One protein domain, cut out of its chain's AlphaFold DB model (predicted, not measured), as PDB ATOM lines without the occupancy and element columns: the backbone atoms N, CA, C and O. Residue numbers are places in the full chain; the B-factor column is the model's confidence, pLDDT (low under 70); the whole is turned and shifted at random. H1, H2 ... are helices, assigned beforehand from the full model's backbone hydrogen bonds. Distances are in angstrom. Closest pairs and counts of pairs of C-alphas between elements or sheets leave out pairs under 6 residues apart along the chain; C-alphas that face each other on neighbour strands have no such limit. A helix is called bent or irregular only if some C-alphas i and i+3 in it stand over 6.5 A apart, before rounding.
ATOM      1  N   GLN A  25     -10.878 -43.151  40.811       55.53
ATOM      2  CA  GLN A  25     -10.299 -42.862  42.129       55.53
ATOM      3  C   GLN A  25     -10.611 -41.437  42.605       55.53
ATOM      4  O   GLN A  25     -10.764 -41.220  43.805       55.53
ATOM      5  N   THR A  26     -10.728 -40.462  41.695       62.53
ATOM      6  CA  THR A  26     -11.078 -39.081  42.060       62.53
ATOM      7  C   THR A  26     -12.539 -38.904  42.453       62.53
ATOM      8  O   THR A  26     -12.817 -38.071  43.313       62.53
ATOM      9  N   GLU A  27     -13.461 -39.667  41.864       64.25
ATOM     10  CA  GLU A  27     -14.884 -39.607  42.205       64.25
ATOM     11  C   GLU A  27     -15.169 -40.338  43.520       64.25
ATOM     12  O   GLU A  27     -15.808 -39.778  44.409       64.25
ATOM     13  N   THR A  28     -14.609 -41.538  43.704       72.00
ATOM     14  CA  THR A  28     -14.744 -42.278  44.967       72.00
ATOM     15  C   THR A  28     -14.125 -41.498  46.128       72.00
ATOM     16  O   THR A  28     -14.784 -41.278  47.140       72.00
ATOM     17  N   ALA A  29     -12.910 -40.962  45.953       71.31
ATOM     18  CA  ALA A  29     -12.286 -40.109  46.964       71.31
ATOM     19  C   ALA A  29     -13.058 -38.801  47.196       71.31
ATOM     20  O   ALA A  29     -12.989 -38.240  48.289       71.31
ATOM     21  N   PHE A  30     -13.791 -38.296  46.194       70.00
ATOM     22  CA  PHE A  30     -14.665 -37.141  46.365       70.00
ATOM     23  C   PHE A  30     -15.818 -37.485  47.307       70.00
ATOM     24  O   PHE A  30     -15.875 -36.882  48.376       70.00
ATOM     25  N   PHE A  31     -16.662 -38.463  46.968       77.31
ATOM     26  CA  PHE A  31     -17.837 -38.820  47.772       77.31
ATOM     27  C   PHE A  31     -17.484 -39.346  49.170       77.31
ATOM     28  O   PHE A  31     -18.178 -39.009  50.121       77.31
ATOM     29  N   GLU A  32     -16.373 -40.071  49.338       79.56
ATOM     30  CA  GLU A  32     -15.881 -40.482  50.666       79.56
ATOM     31  C   GLU A  32     -15.387 -39.303  51.524       79.56
ATOM     32  O   GLU A  32     -15.339 -39.398  52.750       79.56
ATOM     33  N   SER A  33     -14.981 -38.195  50.892       74.38
ATOM     34  CA  SER A  33     -14.475 -37.003  51.587       74.38
ATOM     35  C   SER A  33     -15.536 -35.935  51.867       74.38
ATOM     36  O   SER A  33     -15.256 -35.019  52.643       74.38
ATOM     37  N   VAL A  34     -16.716 -36.029  51.244       79.50
ATOM     38  CA  VAL A  34     -17.834 -35.105  51.477       79.50
ATOM     39  C   VAL A  34     -18.477 -35.434  52.820       79.50
ATOM     40  O   VAL A  34     -18.877 -36.569  53.069       79.50
ATOM     41  N   THR A  35     -18.578 -34.441  53.701       84.50
ATOM     42  CA  THR A  35     -19.318 -34.601  54.960       84.50
ATOM     43  C   THR A  35     -20.824 -34.506  54.718       84.50
ATOM     44  O   THR A  35     -21.259 -33.862  53.767       84.50
ATOM     45  N   GLU A  36     -21.636 -35.087  55.604       82.81
ATOM     46  CA  GLU A  36     -23.103 -34.979  55.530       82.81
ATOM     47  C   GLU A  36     -23.565 -33.513  55.475       82.81
ATOM     48  O   GLU A  36     -24.348 -33.150  54.606       82.81
ATOM     49  N   ASP A  37     -22.963 -32.638  56.286       81.94
ATOM     50  CA  ASP A  37     -23.230 -31.194  56.247       81.94
ATOM     51  C   ASP A  37     -22.955 -30.565  54.869       81.94
ATOM     52  O   ASP A  37     -23.715 -29.718  54.410       81.94
ATOM     53  N   GLN A  38     -21.882 -30.985  54.184       81.44
ATOM     54  CA  GLN A  38     -21.538 -30.480  52.849       81.44
ATOM     55  C   GLN A  38     -22.502 -31.008  51.786       81.44
ATOM     56  O   GLN A  38     -22.814 -30.300  50.827       81.44
ATOM     57  N   LEU A  39     -22.970 -32.248  51.947       82.69
ATOM     58  CA  LEU A  39     -24.000 -32.822  51.094       82.69
ATOM     59  C   LEU A  39     -25.307 -32.037  51.260       82.69
ATOM     60  O   LEU A  39     -25.854 -31.570  50.265       82.69
ATOM     61  N   LEU A  40     -25.761 -31.819  52.495       85.38
ATOM     62  CA  LEU A  40     -26.975 -31.058  52.794       85.38
ATOM     63  C   LEU A  40     -26.879 -29.609  52.306       85.38
ATOM     64  O   LEU A  40     -27.812 -29.117  51.679       85.38
ATOM     65  N   GLU A  41     -25.739 -28.940  52.501       84.44
ATOM     66  CA  GLU A  41     -25.483 -27.603  51.943       84.44
ATOM     67  C   GLU A  41     -25.603 -27.604  50.410       84.44
ATOM     68  O   GLU A  41     -26.225 -26.713  49.832       84.44
ATOM     69  N   SER A  42     -25.056 -28.624  49.738       84.44
ATOM     70  CA  SER A  42     -25.142 -28.743  48.280       84.44
ATOM     71  C   SER A  42     -26.560 -29.028  47.778       84.44
ATOM     72  O   SER A  42     -26.953 -28.478  46.749       84.44
ATOM     73  N   ILE A  43     -27.335 -29.827  48.517       86.50
ATOM     74  CA  ILE A  43     -28.741 -30.117  48.217       86.50
ATOM     75  C   ILE A  43     -29.571 -28.848  48.380       86.50
ATOM     76  O   ILE A  43     -30.295 -28.479  47.460       86.50
ATOM     77  N   ASN A  44     -29.411 -28.138  49.498       84.69
ATOM     78  CA  ASN A  44     -30.105 -26.876  49.741       84.69
ATOM     79  C   ASN A  44     -29.782 -25.856  48.648       84.69
ATOM     80  O   ASN A  44     -30.686 -25.248  48.090       84.69
ATOM     81  N   ARG A  45     -28.506 -25.735  48.261       86.06
ATOM     82  CA  ARG A  45     -28.097 -24.868  47.151       86.06
ATOM     83  C   ARG A  45     -28.785 -25.248  45.842       86.06
ATOM     84  O   ARG A  45     -29.266 -24.365  45.139       86.06
ATOM     85  N   ALA A  46     -28.781 -26.532  45.486       88.69
ATOM     86  CA  ALA A  46     -29.434 -27.000  44.269       88.69
ATOM     87  C   ALA A  46     -30.938 -26.694  44.305       88.69
ATOM     88  O   ALA A  46     -31.468 -26.174  43.329       88.69
ATOM     89  N   SER A  47     -31.583 -26.917  45.452       88.06
ATOM     90  CA  SER A  47     -32.990 -26.589  45.678       88.06
ATOM     91  C   SER A  47     -33.274 -25.099  45.487       88.06
ATOM     92  O   SER A  47     -34.219 -24.752  44.789       88.06
ATOM     93  N   THR A  48     -32.444 -24.209  46.044       87.69
ATOM     94  CA  THR A  48     -32.597 -22.755  45.864       87.69
ATOM     95  C   THR A  48     -32.436 -22.349  44.401       87.69
ATOM     96  O   THR A  48     -33.226 -21.557  43.899       87.69
ATOM     97  N   ILE A  49     -31.442 -22.900  43.692       92.94
ATOM     98  CA  ILE A  49     -31.245 -22.618  42.260       92.94
ATOM     99  C   ILE A  49     -32.482 -23.044  41.461       92.94
ATOM    100  O   ILE A  49     -32.937 -22.283  40.615       92.94
ATOM    101  N   MET A  50     -33.033 -24.228  41.747       92.00
ATOM    102  CA  MET A  50     -34.232 -24.730  41.073       92.00
ATOM    103  C   MET A  50     -35.446 -23.842  41.346       92.00
ATOM    104  O   MET A  50     -36.052 -23.371  40.393       92.00
ATOM    105  N   ALA A  51     -35.735 -23.512  42.609       90.31
ATOM    106  CA  ALA A  51     -36.864 -22.644  42.959       90.31
ATOM    107  C   ALA A  51     -36.768 -21.259  42.290       90.31
ATOM    108  O   ALA A  51     -37.747 -20.750  41.752       90.31
ATOM    109  N   ARG A  52     -35.567 -20.664  42.248       94.44
ATOM    110  CA  ARG A  52     -35.340 -19.383  41.559       94.44
ATOM    111  C   ARG A  52     -35.510 -19.493  40.045       94.44
ATOM    112  O   ARG A  52     -36.027 -18.568  39.426       94.44
ATOM    113  N   GLN A  53     -35.052 -20.593  39.447       96.56
ATOM    114  CA  GLN A  53     -35.223 -20.857  38.020       96.56
ATOM    115  C   GLN A  53     -36.706 -20.997  37.665       96.56
ATOM    116  O   GLN A  53     -37.167 -20.397  36.698       96.56
ATOM    117  N   ASP A  54     -37.432 -21.758  38.475       96.00
ATOM    118  CA  ASP A  54     -38.856 -22.034  38.342       96.00
ATOM    119  C   ASP A  54     -39.688 -20.747  38.453       96.00
ATOM    120  O   ASP A  54     -40.482 -20.448  37.561       96.00
ATOM    121  N   ALA A  55     -39.429 -19.921  39.470       96.38
ATOM    122  CA  ALA A  55     -40.088 -18.627  39.630       96.38
ATOM    123  C   ALA A  55     -39.802 -17.666  38.459       96.38
ATOM    124  O   ALA A  55     -40.711 -17.020  37.942       96.38
ATOM    125  N   ALA A  56     -38.552 -17.596  37.987       97.50
ATOM    126  CA  ALA A  56     -38.200 -16.764  36.834       97.50
ATOM    127  C   ALA A  56     -38.883 -17.246  35.543       97.50
ATOM    128  O   ALA A  56     -39.381 -16.431  34.764       97.50
ATOM    129  N   ALA A  57     -38.949 -18.562  35.329       97.44
ATOM    130  CA  ALA A  57     -39.659 -19.147  34.199       97.44
ATOM    131  C   ALA A  57     -41.165 -18.848  34.257       97.44
ATOM    132  O   ALA A  57     -41.753 -18.529  33.224       97.44
ATOM    133  N   ALA A  58     -41.775 -18.880  35.448       97.06
ATOM    134  CA  ALA A  58     -43.168 -18.485  35.639       97.06
ATOM    135  C   ALA A  58     -43.402 -17.016  35.254       97.06
ATOM    136  O   ALA A  58     -44.321 -16.738  34.490       97.06
ATOM    137  N   CYS A  59     -42.531 -16.091  35.674       96.88
ATOM    138  CA  CYS A  59     -42.619 -14.676  35.289       96.88
ATOM    139  C   CYS A  59     -42.510 -14.463  33.770       96.88
ATOM    140  O   CYS A  59     -43.263 -13.680  33.195       96.88
ATOM    141  N   VAL A  60     -41.588 -15.163  33.099       97.00
ATOM    142  CA  VAL A  60     -41.454 -15.096  31.631       97.00
ATOM    143  C   VAL A  60     -42.697 -15.664  30.944       97.00
ATOM    144  O   VAL A  60     -43.208 -15.082  29.990       97.00
ATOM    145  N   GLN A  61     -43.208 -16.792  31.435       96.50
ATOM    146  CA  GLN A  61     -44.401 -17.422  30.881       96.50
ATOM    147  C   GLN A  61     -45.663 -16.579  31.115       96.50
ATOM    148  O   GLN A  61     -46.524 -16.548  30.239       96.50
ATOM    149  N   TRP A  62     -45.757 -15.872  32.241       96.06
ATOM    150  CA  TRP A  62     -46.823 -14.915  32.527       96.06
ATOM    151  C   TRP A  62     -46.854 -13.797  31.480       96.06
ATOM    152  O   TRP A  62     -47.884 -13.591  30.838       96.06
ATOM    153  N   VAL A  63     -45.698 -13.181  31.200       96.50
ATOM    154  CA  VAL A  63     -45.561 -12.173  30.132       96.50
ATOM    155  C   VAL A  63     -45.929 -12.739  28.763       96.50
ATOM    156  O   VAL A  63     -46.736 -12.156  28.045       96.50
ATOM    157  N   ASN A  64     -45.414 -13.919  28.415       94.62
ATOM    158  CA  ASN A  64     -45.735 -14.572  27.141       94.62
ATOM    159  C   ASN A  64     -47.219 -14.954  27.013       94.62
ATOM    160  O   ASN A  64     -47.729 -15.088  25.899       94.62
ATOM    161  N   GLY A  65     -47.905 -15.163  28.140       93.75
ATOM    162  CA  GLY A  65     -49.337 -15.436  28.196       93.75
ATOM    163  C   GLY A  65     -50.198 -14.224  27.840       93.75
ATOM    164  O   GLY A  65     -51.329 -14.409  27.393       93.75
ATOM    165  N   GLY A  66     -49.665 -13.004  27.983       92.56
ATOM    166  CA  GLY A  66     -50.353 -11.764  27.611       92.56
ATOM    167  C   GLY A  66     -51.475 -11.335  28.562       92.56
ATOM    168  O   GLY A  66     -52.228 -10.426  28.219       92.56
ATOM    169  N   ASP A  67     -51.618 -11.988  29.717       92.19
ATOM    170  CA  ASP A  67     -52.592 -11.632  30.752       92.19
ATOM    171  C   ASP A  67     -51.860 -10.977  31.923       92.19
ATOM    172  O   ASP A  67     -51.153 -11.657  32.667       92.19
ATOM    173  N   SER A  68     -52.033  -9.664  32.065       91.25
ATOM    174  CA  SER A  68     -51.375  -8.827  33.069       91.25
ATOM    175  C   SER A  68     -51.934  -8.965  34.482       91.25
ATOM    176  O   SER A  68     -51.421  -8.332  35.406       91.25
ATOM    177  N   SER A  69     -52.947  -9.810  34.691       89.25
ATOM    178  CA  SER A  69     -53.463 -10.088  36.026       89.25
ATOM    179  C   SER A  69     -52.390 -10.713  36.918       89.25
ATOM    180  O   SER A  69     -51.802 -11.744  36.574       89.25
ATOM    181  N   ILE A  70     -52.174 -10.125  38.099       87.69
ATOM    182  CA  ILE A  70     -51.267 -10.685  39.108       87.69
ATOM    183  C   ILE A  70     -51.771 -12.037  39.628       87.69
ATOM    184  O   ILE A  70     -50.958 -12.905  39.931       87.69
ATOM    185  N   ASP A  71     -53.090 -12.257  39.626       89.00
ATOM    186  CA  ASP A  71     -53.706 -13.528  40.022       89.00
ATOM    187  C   ASP A  71     -53.280 -14.674  39.095       89.00
ATOM    188  O   ASP A  71     -53.175 -15.818  39.527       89.00
ATOM    189  N   ASN A  72     -53.008 -14.384  37.817       90.69
ATOM    190  CA  ASN A  72     -52.524 -15.392  36.876       90.69
ATOM    191  C   ASN A  72     -51.094 -15.830  37.229       90.69
ATOM    192  O   ASN A  72     -50.804 -17.026  37.267       90.69
ATOM    193  N   LEU A  73     -50.211 -14.878  37.549       91.31
ATOM    194  CA  LEU A  73     -48.871 -15.197  38.042       91.31
ATOM    195  C   LEU A  73     -48.943 -15.964  39.370       91.31
ATOM    196  O   LEU A  73     -48.274 -16.983  39.523       91.31
ATOM    197  N   ASP A  74     -49.777 -15.509  40.304       91.12
ATOM    198  CA  ASP A  74     -49.964 -16.131  41.616       91.12
ATOM    199  C   ASP A  74     -50.447 -17.586  41.486       91.12
ATOM    200  O   ASP A  74     -49.839 -18.497  42.048       91.12
ATOM    201  N   ALA A  75     -51.444 -17.835  40.630       91.75
ATOM    202  CA  ALA A  75     -51.949 -19.173  40.332       91.75
ATOM    203  C   ALA A  75     -50.872 -20.097  39.738       91.75
ATOM    204  O   ALA A  75     -50.808 -21.282  40.081       91.75
ATOM    205  N   MET A  76     -49.992 -19.574  38.875       93.38
ATOM    206  CA  MET A  76     -48.864 -20.344  38.348       93.38
ATOM    207  C   MET A  76     -47.910 -20.763  39.469       93.38
ATOM    208  O   MET A  76     -47.552 -21.939  39.555       93.38
ATOM    209  N   LEU A  77     -47.532 -19.838  40.355       92.75
ATOM    210  CA  LEU A  77     -46.648 -20.131  41.487       92.75
ATOM    211  C   LEU A  77     -47.306 -21.095  42.489       92.75
ATOM    212  O   LEU A  77     -46.645 -22.003  42.999       92.75
ATOM    213  N   PHE A  78     -48.612 -20.951  42.720       90.44
ATOM    214  CA  PHE A  78     -49.399 -21.827  43.587       90.44
ATOM    215  C   PHE A  78     -49.411 -23.263  43.055       90.44
ATOM    216  O   PHE A  78     -49.093 -24.204  43.786       90.44
ATOM    217  N   GLY A  79     -49.669 -23.439  41.756       91.06
ATOM    218  CA  GLY A  79     -49.608 -24.745  41.102       91.06
ATOM    219  C   GLY A  79     -48.209 -25.373  41.150       91.06
ATOM    220  O   GLY A  79     -48.075 -26.578  41.366       91.06
ATOM    221  N   MET A  80     -47.146 -24.570  41.029       91.56
ATOM    222  CA  MET A  80     -45.760 -25.050  41.152       91.56
ATOM    223  C   MET A  80     -45.416 -25.533  42.565       91.56
ATOM    224  O   MET A  80     -44.657 -26.491  42.717       91.56
ATOM    225  N   ALA A  81     -46.015 -24.935  43.597       89.88
ATOM    226  CA  ALA A  81     -45.915 -25.423  44.972       89.88
ATOM    227  C   ALA A  81     -46.737 -26.707  45.225       89.88
ATOM    228  O   ALA A  81     -46.713 -27.267  46.325       89.88
ATOM    229  N   GLY A  82     -47.446 -27.209  44.210       88.25
ATOM    230  CA  GLY A  82     -48.335 -28.361  44.307       88.25
ATOM    231  C   GLY A  82     -49.696 -28.014  44.902       88.25
ATOM    232  O   GLY A  82     -50.332 -28.894  45.484       88.25
ATOM    233  N   GLY A  83     -50.104 -26.750  44.804       88.50
ATOM    234  CA  GLY A  83     -51.466 -26.332  45.081       88.50
ATOM    235  C   GLY A  83     -52.442 -26.926  44.073       88.50
ATOM    236  O   GLY A  83     -52.146 -27.019  42.881       88.50
ATOM    237  N   ASP A  84     -53.592 -27.348  44.582       84.31
ATOM    238  CA  ASP A  84     -54.715 -27.868  43.809       84.31
ATOM    239  C   ASP A  84     -55.989 -27.179  44.293       84.31
ATOM    240  O   ASP A  84     -56.098 -26.815  45.474       84.31
ATOM    241  N   ASP A  85     -56.941 -27.008  43.380       73.06
ATOM    242  CA  ASP A  85     -58.222 -26.385  43.687       73.06
ATOM    243  C   ASP A  85     -58.894 -27.169  44.832       73.06
ATOM    244  O   ASP A  85     -58.914 -28.400  44.850       73.06
ATOM    245  N   ASP A  86     -59.425 -26.453  45.825       74.94
ATOM    246  CA  ASP A  86     -60.108 -27.003  47.006       74.94
ATOM    247  C   ASP A  86     -59.236 -27.762  48.037       74.94
ATOM    248  O   ASP A  86     -59.783 -28.406  48.943       74.94
ATOM    249  N   THR A  87     -57.901 -27.658  47.982       78.94
ATOM    250  CA  THR A  87     -57.013 -28.226  49.019       78.94
ATOM    251  C   THR A  87     -56.125 -27.183  49.692       78.94
ATOM    252  O   THR A  87     -55.484 -26.360  49.044       78.94
ATOM    253  N   GLU A  88     -56.070 -27.221  51.026       84.88
ATOM    254  CA  GLU A  88     -55.110 -26.410  51.777       84.88
ATOM    255  C   GLU A  88     -53.693 -26.959  51.573       84.88
ATOM    256  O   GLU A  88     -53.456 -28.168  51.664       84.88
ATOM    257  N   LEU A  89     -52.743 -26.057  51.325       82.50
ATOM    258  CA  LEU A  89     -51.328 -26.398  51.230       82.50
ATOM    259  C   LEU A  89     -50.815 -26.954  52.564       82.50
ATOM    260  O   LEU A  89     -51.124 -26.443  53.639       82.50
ATOM    261  N   THR A  90     -49.958 -27.970  52.495       92.12
ATOM    262  CA  THR A  90     -49.172 -28.407  53.658       92.12
ATOM    263  C   THR A  90     -48.105 -27.369  54.021       92.12
ATOM    264  O   THR A  90     -47.660 -26.622  53.154       92.12
ATOM    265  N   ASP A  91     -47.604 -27.367  55.262       88.06
ATOM    266  CA  ASP A  91     -46.557 -26.430  55.718       88.06
ATOM    267  C   ASP A  91     -45.339 -26.364  54.778       88.06
ATOM    268  O   ASP A  91     -44.781 -25.295  54.530       88.06
ATOM    269  N   GLY A  92     -44.925 -27.510  54.224       86.62
ATOM    270  CA  GLY A  92     -43.809 -27.570  53.278       86.62
ATOM    271  C   GLY A  92     -44.135 -26.931  51.926       86.62
ATOM    272  O   GLY A  92     -43.264 -26.319  51.313       86.62
ATOM    273  N   GLN A  93     -45.384 -27.045  51.477       87.62
ATOM    274  CA  GLN A  93     -45.849 -26.411  50.246       87.62
ATOM    275  C   GLN A  93     -46.061 -24.910  50.434       87.62
ATOM    276  O   GLN A  93     -45.696 -24.153  49.546       87.62
ATOM    277  N   VAL A  94     -46.559 -24.467  51.595       89.44
ATOM    278  CA  VAL A  94     -46.636 -23.037  51.945       89.44
ATOM    279  C   VAL A  94     -45.243 -22.410  51.918       89.44
ATOM    280  O   VAL A  94     -45.043 -21.397  51.259       89.44
ATOM    281  N   ALA A  95     -44.251 -23.049  52.545       87.38
ATOM    282  CA  ALA A  95     -42.877 -22.546  52.536       87.38
ATOM    283  C   ALA A  95     -42.278 -22.473  51.119       87.38
ATOM    284  O   ALA A  95     -41.567 -21.524  50.787       87.38
ATOM    285  N   LEU A  96     -42.561 -23.468  50.269       88.56
ATOM    286  CA  LEU A  96     -42.144 -23.437  48.867       88.56
ATOM    287  C   LEU A  96     -42.846 -22.303  48.110       88.56
ATOM    288  O   LEU A  96     -42.183 -21.555  47.398       88.56
ATOM    289  N   TYR A  97     -44.152 -22.142  48.302       91.00
ATOM    290  CA  TYR A  97     -44.951 -21.096  47.678       91.00
ATOM    291  C   TYR A  97     -44.448 -19.689  48.019       91.00
ATOM    292  O   TYR A  97     -44.165 -18.905  47.115       91.00
ATOM    293  N   GLU A  98     -44.221 -19.404  49.303       89.00
ATOM    294  CA  GLU A  98     -43.652 -18.132  49.761       89.00
ATOM    295  C   GLU A  98     -42.268 -17.878  49.135       89.00
ATOM    296  O   GLU A  98     -41.982 -16.775  48.668       89.00
ATOM    297  N   SER A  99     -41.423 -18.916  49.041       88.50
ATOM    298  CA  SER A  99     -40.103 -18.796  48.407       88.50
ATOM    299  C   SER A  99     -40.180 -18.512  46.900       88.50
ATOM    300  O   SER A  99     -39.346 -17.782  46.361       88.50
ATOM    301  N   LEU A 100     -41.191 -19.060  46.217       92.12
ATOM    302  CA  LEU A 100     -41.441 -18.817  44.798       92.12
ATOM    303  C   LEU A 100     -41.948 -17.389  44.566       92.12
ATOM    304  O   LEU A 100     -41.476 -16.732  43.639       92.12
ATOM    305  N   GLN A 101     -42.841 -16.883  45.422       91.19
ATOM    306  CA  GLN A 101     -43.317 -15.496  45.375       91.19
ATOM    307  C   GLN A 101     -42.175 -14.495  45.606       91.19
ATOM    308  O   GLN A 101     -42.033 -13.529  44.850       91.19
ATOM    309  N   GLU A 102     -41.311 -14.746  46.595       91.44
ATOM    310  CA  GLU A 102     -40.129 -13.915  46.845       91.44
ATOM    311  C   GLU A 102     -39.203 -13.907  45.620       91.44
ATOM    312  O   GLU A 102     -38.884 -12.839  45.089       91.44
ATOM    313  N   ALA A 103     -38.848 -15.082  45.092       92.56
ATOM    314  CA  ALA A 103     -37.983 -15.189  43.919       92.56
ATOM    315  C   ALA A 103     -38.598 -14.552  42.658       92.56
ATOM    316  O   ALA A 103     -37.886 -13.902  41.888       92.56
ATOM    317  N   ALA A 104     -39.910 -14.678  42.447       93.38
ATOM    318  CA  ALA A 104     -40.612 -14.032  41.340       93.38
ATOM    319  C   ALA A 104     -40.518 -12.503  41.444       93.38
ATOM    320  O   ALA A 104     -40.163 -11.831  40.470       93.38
ATOM    321  N   SER A 105     -40.747 -11.956  42.643       91.25
ATOM    322  CA  SER A 105     -40.639 -10.517  42.900       91.25
ATOM    323  C   SER A 105     -39.219  -9.986  42.663       91.25
ATOM    324  O   SER A 105     -39.041  -8.933  42.045       91.25
ATOM    325  N   GLU A 106     -38.191 -10.741  43.064       92.25
ATOM    326  CA  GLU A 106     -36.795 -10.389  42.815       92.25
ATOM    327  C   GLU A 106     -36.452 -10.409  41.322       92.25
ATOM    328  O   GLU A 106     -35.726  -9.533  40.842       92.25
ATOM    329  N   PHE A 107     -36.958 -11.397  40.578       94.88
ATOM    330  CA  PHE A 107     -36.741 -11.488  39.136       94.88
ATOM    331  C   PHE A 107     -37.374 -10.301  38.406       94.88
ATOM    332  O   PHE A 107     -36.704  -9.646  37.602       94.88
ATOM    333  N   ILE A 108     -38.621  -9.964  38.750       93.25
ATOM    334  CA  ILE A 108     -39.328  -8.782  38.241       93.25
ATOM    335  C   ILE A 108     -38.537  -7.506  38.553       93.25
ATOM    336  O   ILE A 108     -38.308  -6.682  37.667       93.25
ATOM    337  N   ALA A 109     -38.049  -7.353  39.785       91.00
ATOM    338  CA  ALA A 109     -37.247  -6.199  40.177       91.00
ATOM    339  C   ALA A 109     -35.920  -6.109  39.401       91.00
ATOM    340  O   ALA A 109     -35.487  -5.015  39.034       91.00
ATOM    341  N   GLN A 110     -35.273  -7.246  39.133       91.06
ATOM    342  CA  GLN A 110     -34.003  -7.298  38.411       91.06
ATOM    343  C   GLN A 110     -34.162  -7.000  36.914       91.06
ATOM    344  O   GLN A 110     -33.347  -6.260  36.356       91.06
ATOM    345  N   VAL A 111     -35.157  -7.606  36.261       93.44
ATOM    346  CA  VAL A 111     -35.335  -7.542  34.802       93.44
ATOM    347  C   VAL A 111     -36.257  -6.396  34.403       93.44
ATOM    348  O   VAL A 111     -35.877  -5.579  33.565       93.44
ATOM    349  N   GLY A 112     -37.437  -6.312  35.018       90.06
ATOM    350  CA  GLY A 112     -38.462  -5.325  34.679       90.06
ATOM    351  C   GLY A 112     -38.207  -3.939  35.262       90.06
ATOM    352  O   GLY A 112     -38.512  -2.938  34.620       90.06
ATOM    353  N   GLN A 113     -37.588  -3.869  36.447       89.88
ATOM    354  CA  GLN A 113     -37.337  -2.612  37.168       89.88
ATOM    355  C   GLN A 113     -38.616  -1.749  37.271       89.88
ATOM    356  O   GLN A 113     -38.623  -0.604  36.801       89.88
ATOM    357  N   PRO A 114     -39.707  -2.290  37.858       88.44
ATOM    358  CA  PRO A 114     -40.954  -1.555  38.018       88.44
ATOM    359  C   PRO A 114     -40.736  -0.298  38.865       88.44
ATOM    360  O   PRO A 114     -39.741  -0.159  39.588       88.44
ATOM    361  N   LYS A 115     -41.678   0.644  38.786       86.56
ATOM    362  CA  LYS A 115     -41.608   1.862  39.591       86.56
ATOM    363  C   LYS A 115     -41.686   1.497  41.076       86.56
ATOM    364  O   LYS A 115     -42.369   0.558  41.480       86.56
ATOM    365  N   GLU A 116     -40.986   2.269  41.901       80.50
ATOM    366  CA  GLU A 116     -41.040   2.118  43.354       80.50
ATOM    367  C   GLU A 116     -42.493   2.204  43.850       80.50
ATOM    368  O   GLU A 116     -43.206   3.151  43.514       80.50
ATOM    369  N   GLY A 117     -42.912   1.209  44.634       77.38
ATOM    370  CA  GLY A 117     -44.273   1.093  45.159       77.38
ATOM    371  C   GLY A 117     -45.189   0.166  44.357       77.38
ATOM    372  O   GLY A 117     -46.025  -0.481  44.977       77.38
ATOM    373  N   ASP A 118     -44.977  -0.008  43.045       83.50
ATOM    374  CA  ASP A 118     -45.908  -0.785  42.206       83.50
ATOM    375  C   ASP A 118     -46.045  -2.241  42.701       83.50
ATOM    376  O   ASP A 118     -47.156  -2.746  42.807       83.50
ATOM    377  N   MET A 119     -44.946  -2.898  43.105       77.88
ATOM    378  CA  MET A 119     -44.994  -4.273  43.651       77.88
ATOM    379  C   MET A 119     -45.793  -4.397  44.954       77.88
ATOM    380  O   MET A 119     -46.320  -5.467  45.236       77.88
ATOM    381  N   LEU A 120     -45.859  -3.336  45.764       80.56
ATOM    382  CA  LEU A 120     -46.653  -3.328  46.997       80.56
ATOM    383  C   LEU A 120     -48.128  -3.051  46.699       80.56
ATOM    384  O   LEU A 120     -49.000  -3.580  47.378       80.56
ATOM    385  N   GLU A 121     -48.389  -2.219  45.693       84.81
ATOM    386  CA  GLU A 121     -49.732  -1.804  45.290       84.81
ATOM    387  C   GLU A 121     -50.440  -2.863  44.431       84.81
ATOM    388  O   GLU A 121     -51.663  -2.900  44.426       84.81
ATOM    389  N   ALA A 122     -49.710  -3.767  43.768       78.50
ATOM    390  CA  ALA A 122     -50.251  -4.754  42.824       78.50
ATOM    391  C   ALA A 122     -51.362  -5.666  43.374       78.50
ATOM    392  O   ALA A 122     -52.196  -6.130  42.603       78.50
ATOM    393  N   LEU A 123     -51.387  -5.917  44.687       73.00
ATOM    394  CA  LEU A 123     -52.434  -6.723  45.331       73.00
ATOM    395  C   LEU A 123     -53.758  -5.961  45.508       73.00
ATOM    396  O   LEU A 123     -54.806  -6.574  45.691       73.00
ATOM    397  N   GLU A 124     -53.712  -4.628  45.496       81.06
ATOM    398  CA  GLU A 124     -54.861  -3.756  45.762       81.06
ATOM    399  C   GLU A 124     -55.267  -2.927  44.529       81.06
ATOM    400  O   GLU A 124     -56.435  -2.556  44.394       81.06
ATOM    401  N   ASP A 125     -54.319  -2.650  43.630       84.81
ATOM    402  CA  ASP A 125     -54.467  -1.849  42.416       84.81
ATOM    403  C   ASP A 125     -54.135  -2.684  41.162       84.81
ATOM    404  O   ASP A 125     -52.957  -2.905  40.859       84.81
ATOM    405  N   PRO A 126     -55.147  -3.098  40.377       84.69
ATOM    406  CA  PRO A 126     -54.930  -3.782  39.103       84.69
ATOM    407  C   PRO A 126     -54.069  -2.977  38.118       84.69
ATOM    408  O   PRO A 126     -53.305  -3.560  37.355       84.69
ATOM    409  N   GLU A 127     -54.120  -1.640  38.161       90.69
ATOM    410  CA  GLU A 127     -53.284  -0.814  37.285       90.69
ATOM    411  C   GLU A 127     -51.795  -0.912  37.667       90.69
ATOM    412  O   GLU A 127     -50.925  -0.684  36.824       90.69
ATOM    413  N   ALA A 128     -51.466  -1.229  38.925       89.25
ATOM    414  CA  ALA A 128     -50.091  -1.485  39.352       89.25
ATOM    415  C   ALA A 128     -49.575  -2.823  38.809       89.25
ATOM    416  O   ALA A 128     -48.425  -2.886  38.365       89.25
ATOM    417  N   ALA A 129     -50.428  -3.852  38.761       88.81
ATOM    418  CA  ALA A 129     -50.109  -5.125  38.115       88.81
ATOM    419  C   ALA A 129     -49.809  -4.937  36.616       88.81
ATOM    420  O   ALA A 129     -48.774  -5.408  36.141       88.81
ATOM    421  N   ASP A 130     -50.622  -4.142  35.909       93.75
ATOM    422  CA  ASP A 130     -50.380  -3.788  34.503       93.75
ATOM    423  C   ASP A 130     -49.021  -3.095  34.311       93.75
ATOM    424  O   ASP A 130     -48.242  -3.455  33.428       93.75
ATOM    425  N   ARG A 131     -48.674  -2.132  35.179       94.25
ATOM    426  CA  ARG A 131     -47.372  -1.436  35.119       94.25
ATOM    427  C   ARG A 131     -46.192  -2.384  35.336       94.25
ATOM    428  O   ARG A 131     -45.165  -2.246  34.665       94.25
ATOM    429  N   ILE A 132     -46.321  -3.335  36.261       93.12
ATOM    430  CA  ILE A 132     -45.304  -4.363  36.507       93.12
ATOM    431  C   ILE A 132     -45.148  -5.246  35.278       93.12
ATOM    432  O   ILE A 132     -44.018  -5.447  34.825       93.12
ATOM    433  N   PHE A 133     -46.265  -5.713  34.722       95.00
ATOM    434  CA  PHE A 133     -46.295  -6.540  33.526       95.00
ATOM    435  C   PHE A 133     -45.581  -5.845  32.362       95.00
ATOM    436  O   PHE A 133     -44.604  -6.376  31.836       95.00
ATOM    437  N   GLU A 134     -45.972  -4.608  32.039       95.50
ATOM    438  CA  GLU A 134     -45.349  -3.812  30.975       95.50
ATOM    439  C   GLU A 134     -43.853  -3.554  31.225       95.50
ATOM    440  O   GLU A 134     -43.050  -3.485  30.289       95.50
ATOM    441  N   SER A 135     -43.451  -3.363  32.489       95.00
ATOM    442  CA  SER A 135     -42.038  -3.181  32.831       95.00
ATOM    443  C   SER A 135     -41.231  -4.449  32.570       95.00
ATOM    444  O   SER A 135     -40.142  -4.372  31.997       95.00
ATOM    445  N   LEU A 136     -41.775  -5.612  32.939       95.56
ATOM    446  CA  LEU A 136     -41.118  -6.896  32.756       95.56
ATOM    447  C   LEU A 136     -41.066  -7.265  31.275       95.56
ATOM    448  O   LEU A 136     -40.003  -7.658  30.805       95.56
ATOM    449  N   GLU A 137     -42.160  -7.064  30.539       96.25
ATOM    450  CA  GLU A 137     -42.230  -7.253  29.088       96.25
ATOM    451  C   GLU A 137     -41.134  -6.450  28.380       96.25
ATOM    452  O   GLU A 137     -40.289  -7.007  27.679       96.25
ATOM    453  N   ARG A 138     -41.036  -5.149  28.677       95.25
ATOM    454  CA  ARG A 138     -39.976  -4.285  28.138       95.25
ATOM    455  C   ARG A 138     -38.574  -4.725  28.568       95.25
ATOM    456  O   ARG A 138     -37.611  -4.549  27.818       95.25
ATOM    457  N   GLY A 139     -38.431  -5.229  29.791       93.25
ATOM    458  CA  GLY A 139     -37.174  -5.773  30.295       93.25
ATOM    459  C   GLY A 139     -36.728  -6.993  29.489       93.25
ATOM    460  O   GLY A 139     -35.569  -7.061  29.073       93.25
ATOM    461  N   LEU A 140     -37.664  -7.903  29.214       94.75
ATOM    462  CA  LEU A 140     -37.448  -9.140  28.469       94.75
ATOM    463  C   LEU A 140     -37.203  -8.907  26.975       94.75
ATOM    464  O   LEU A 140     -36.356  -9.586  26.410       94.75
ATOM    465  N   ASP A 141     -37.814  -7.894  26.355       93.88
ATOM    466  CA  ASP A 141     -37.564  -7.530  24.947       93.88
ATOM    467  C   ASP A 141     -36.081  -7.255  24.627       93.88
ATOM    468  O   ASP A 141     -35.640  -7.353  23.479       93.88
ATOM    469  N   ASN A 142     -35.298  -6.867  25.636       85.81
ATOM    470  CA  ASN A 142     -33.902  -6.468  25.482       85.81
ATOM    471  C   ASN A 142     -32.897  -7.575  25.833       85.81
ATOM    472  O   ASN A 142     -31.688  -7.347  25.720       85.81
ATOM    473  N   VAL A 143     -33.362  -8.744  26.281       91.06
ATOM    474  CA  VAL A 143     -32.509  -9.840  26.756       91.06
ATOM    475  C   VAL A 143     -32.986 -11.185  26.220       91.06
ATOM    476  O   VAL A 143     -34.152 -11.370  25.894       91.06
ATOM    477  N   ASP A 144     -32.080 -12.156  26.143       95.06
ATOM    478  CA  ASP A 144     -32.491 -13.543  25.948       95.06
ATOM    479  C   ASP A 144     -33.135 -14.044  27.252       95.06
ATOM    480  O   ASP A 144     -32.503 -14.018  28.312       95.06
ATOM    481  N   SER A 145     -34.404 -14.453  27.191       93.44
ATOM    482  CA  SER A 145     -35.157 -14.892  28.368       93.44
ATOM    483  C   SER A 145     -34.528 -16.120  29.031       93.44
ATOM    484  O   SER A 145     -34.476 -16.177  30.259       93.44
ATOM    485  N   ASP A 146     -33.978 -17.055  28.250       95.19
ATOM    486  CA  ASP A 146     -33.321 -18.252  28.790       95.19
ATOM    487  C   ASP A 146     -32.028 -17.876  29.531       95.19
ATOM    488  O   ASP A 146     -31.727 -18.412  30.604       95.19
ATOM    489  N   GLU A 147     -31.273 -16.911  28.994       94.38
ATOM    490  CA  GLU A 147     -30.074 -16.375  29.648       94.38
ATOM    491  C   GLU A 147     -30.434 -15.616  30.932       94.38
ATOM    492  O   GLU A 147     -29.785 -15.813  31.961       94.38
ATOM    493  N   ALA A 148     -31.495 -14.803  30.905       94.12
ATOM    494  CA  ALA A 148     -31.970 -14.055  32.065       94.12
ATOM    495  C   ALA A 148     -32.416 -14.985  33.208       94.12
ATOM    496  O   ALA A 148     -32.038 -14.761  34.363       94.12
ATOM    497  N   ILE A 149     -33.158 -16.053  32.889       96.00
ATOM    498  CA  ILE A 149     -33.567 -17.091  33.847       96.00
ATOM    499  C   ILE A 149     -32.330 -17.772  34.448       96.00
ATOM    500  O   ILE A 149     -32.194 -17.857  35.673       96.00
ATOM    501  N   ALA A 150     -31.396 -18.227  33.606       94.56
ATOM    502  CA  ALA A 150     -30.205 -18.941  34.059       94.56
ATOM    503  C   ALA A 150     -29.286 -18.062  34.925       94.56
ATOM    504  O   ALA A 150     -28.765 -18.517  35.950       94.56
ATOM    505  N   GLU A 151     -29.089 -16.797  34.541       92.94
ATOM    506  CA  GLU A 151     -28.304 -15.850  35.328       92.94
ATOM    507  C   GLU A 151     -28.947 -15.622  36.698       92.94
ATOM    508  O   GLU A 151     -28.261 -15.700  37.721       92.94
ATOM    509  N   PHE A 152     -30.258 -15.374  36.737       94.38
ATOM    510  CA  PHE A 152     -30.993 -15.136  37.975       94.38
ATOM    511  C   PHE A 152     -30.943 -16.332  38.936       94.38
ATOM    512  O   PHE A 152     -30.671 -16.154  40.128       94.38
ATOM    513  N   ALA A 153     -31.137 -17.546  38.416       94.69
ATOM    514  CA  ALA A 153     -31.135 -18.774  39.204       94.69
ATOM    515  C   ALA A 153     -29.809 -18.986  39.953       94.69
ATOM    516  O   ALA A 153     -29.783 -19.396  41.113       94.69
ATOM    517  N   VAL A 154     -28.683 -18.662  39.309       90.88
ATOM    518  CA  VAL A 154     -27.346 -18.929  39.856       90.88
ATOM    519  C   VAL A 154     -26.772 -17.726  40.623       90.88
ATOM    520  O   VAL A 154     -25.917 -17.913  41.497       90.88
ATOM    521  N   ARG A 155     -27.237 -16.498  40.358       85.94
ATOM    522  CA  ARG A 155     -26.669 -15.246  40.895       85.94
ATOM    523  C   ARG A 155     -26.553 -15.220  42.418       85.94
ATOM    524  O   ARG A 155     -25.469 -14.932  42.925       85.94
ATOM    525  N   GLU A 156     -27.617 -15.535  43.152       80.00
ATOM    526  CA  GLU A 156     -27.590 -15.531  44.622       80.00
ATOM    527  C   GLU A 156     -26.566 -16.540  45.162       80.00
ATOM    528  O   GLU A 156     -25.685 -16.210  45.963       80.00
ATOM    529  N   SER A 157     -26.607 -17.758  44.621       77.81
ATOM    530  CA  SER A 157     -25.703 -18.841  44.997       77.81
ATOM    531  C   SER A 157     -24.224 -18.478  44.760       77.81
ATOM    532  O   SER A 157     -23.354 -18.845  45.555       77.81
ATOM    533  N   MET A 158     -23.926 -17.699  43.711       73.44
ATOM    534  CA  MET A 158     -22.587 -17.174  43.424       73.44
ATOM    535  C   MET A 158     -22.188 -16.013  44.339       73.44
ATOM    536  O   MET A 158     -21.010 -15.883  44.678       73.44
ATOM    537  N   MET A 159     -23.136 -15.161  44.736       67.25
ATOM    538  CA  MET A 159     -22.884 -14.049  45.658       67.25
ATOM    539  C   MET A 159     -22.528 -14.543  47.064       67.25
ATOM    540  O   MET A 159     -21.664 -13.959  47.724       67.25
ATOM    541  N   LEU A 160     -23.135 -15.651  47.491       64.94
ATOM    542  CA  LEU A 160     -22.858 -16.306  48.769       64.94
ATOM    543  C   LEU A 160     -21.589 -17.187  48.726       64.94
ATOM    544  O   LEU A 160     -21.000 -17.502  49.766       64.94
ATOM    545  N   GLU A 161     -21.080 -17.524  47.535       62.97
ATOM    546  CA  GLU A 161     -19.874 -18.338  47.351       62.97
ATOM    547  C   GLU A 161     -18.568 -17.558  47.571       62.97
ATOM    548  O   GLU A 161     -17.884 -17.084  46.660       62.97
TER     549      GLU A 161
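Overview. This is residues 25 to 161 of the 222 residues of an uncharacterized protein of Vibrio alginolyticus (UniProt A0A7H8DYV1). The long helix H2 is the spine of a cluster of crossed helices: H4 crosses it, H7 runs beside it the opposite way, H3 folds back on its last part, and H6 packs across it near that end with little H5 on H6. At the other end H1 and the beginning of H2 stick out, with residues 25 to 30 and 32 to 38 standing free. The printed part has 137 residues with seven named helices, H1 to H7 in order, and no named strand; its class is all helix. It is only just loose, close to compact, with a radius of gyration of the C-alphas of 17.4 A and spans of 59 by 40 by 24 A.

Along the chain. H2, residues 36 to 65, is 42.6 A long, from C-alpha 36 at (-23.103, -34.979, 55.530) to C-alpha 65 at (-49.337, -15.436, 28.196). H1 is residues 25 to 33, H3 70 to 80, H4 91 to 111 (30.3 A), H5 118 to 121, H6 126 to 140 (21.2 A). H7, residues 145 to 160 (23.9 A), is irregular: C-alphas 153 and 156 are 7.2 A apart.

Arrangement. H2 is the hub. Its closest C-alphas to H4 are Ala 55 and Ala 104, 4.9 A, at a steep tilt of 60 degrees; to H7, Gln 53 and Ala 153, 4.7 A, at a shallow tilt of 31 degrees, opposite ways. H2 and H3 form a helical hairpin, closest at C-alphas Trp 62 and Leu 73, 5.9 A. H2 touches H6 with residues 60 to 63 alone, about perpendicular at 74 degrees, the closest C-alphas being Val 63 and Glu 137, 6.0 A. H5 touches H6, closest at C-alphas Asp 118 and Ala 128, 5.1 A. Every O i to N i+4 pair is within hydrogen-bond range in H1, H2, H3, H4 and H6, and 10 of 12 in H7; H5 is too short for one.

Size, cuts and confidence. The C-alphas farthest apart are Gln 25 and Glu 127, 60.3 A. The printed part has no cut and no long link. The model's pLDDT is under 70 at residues 25 to 27 and 159 to 161.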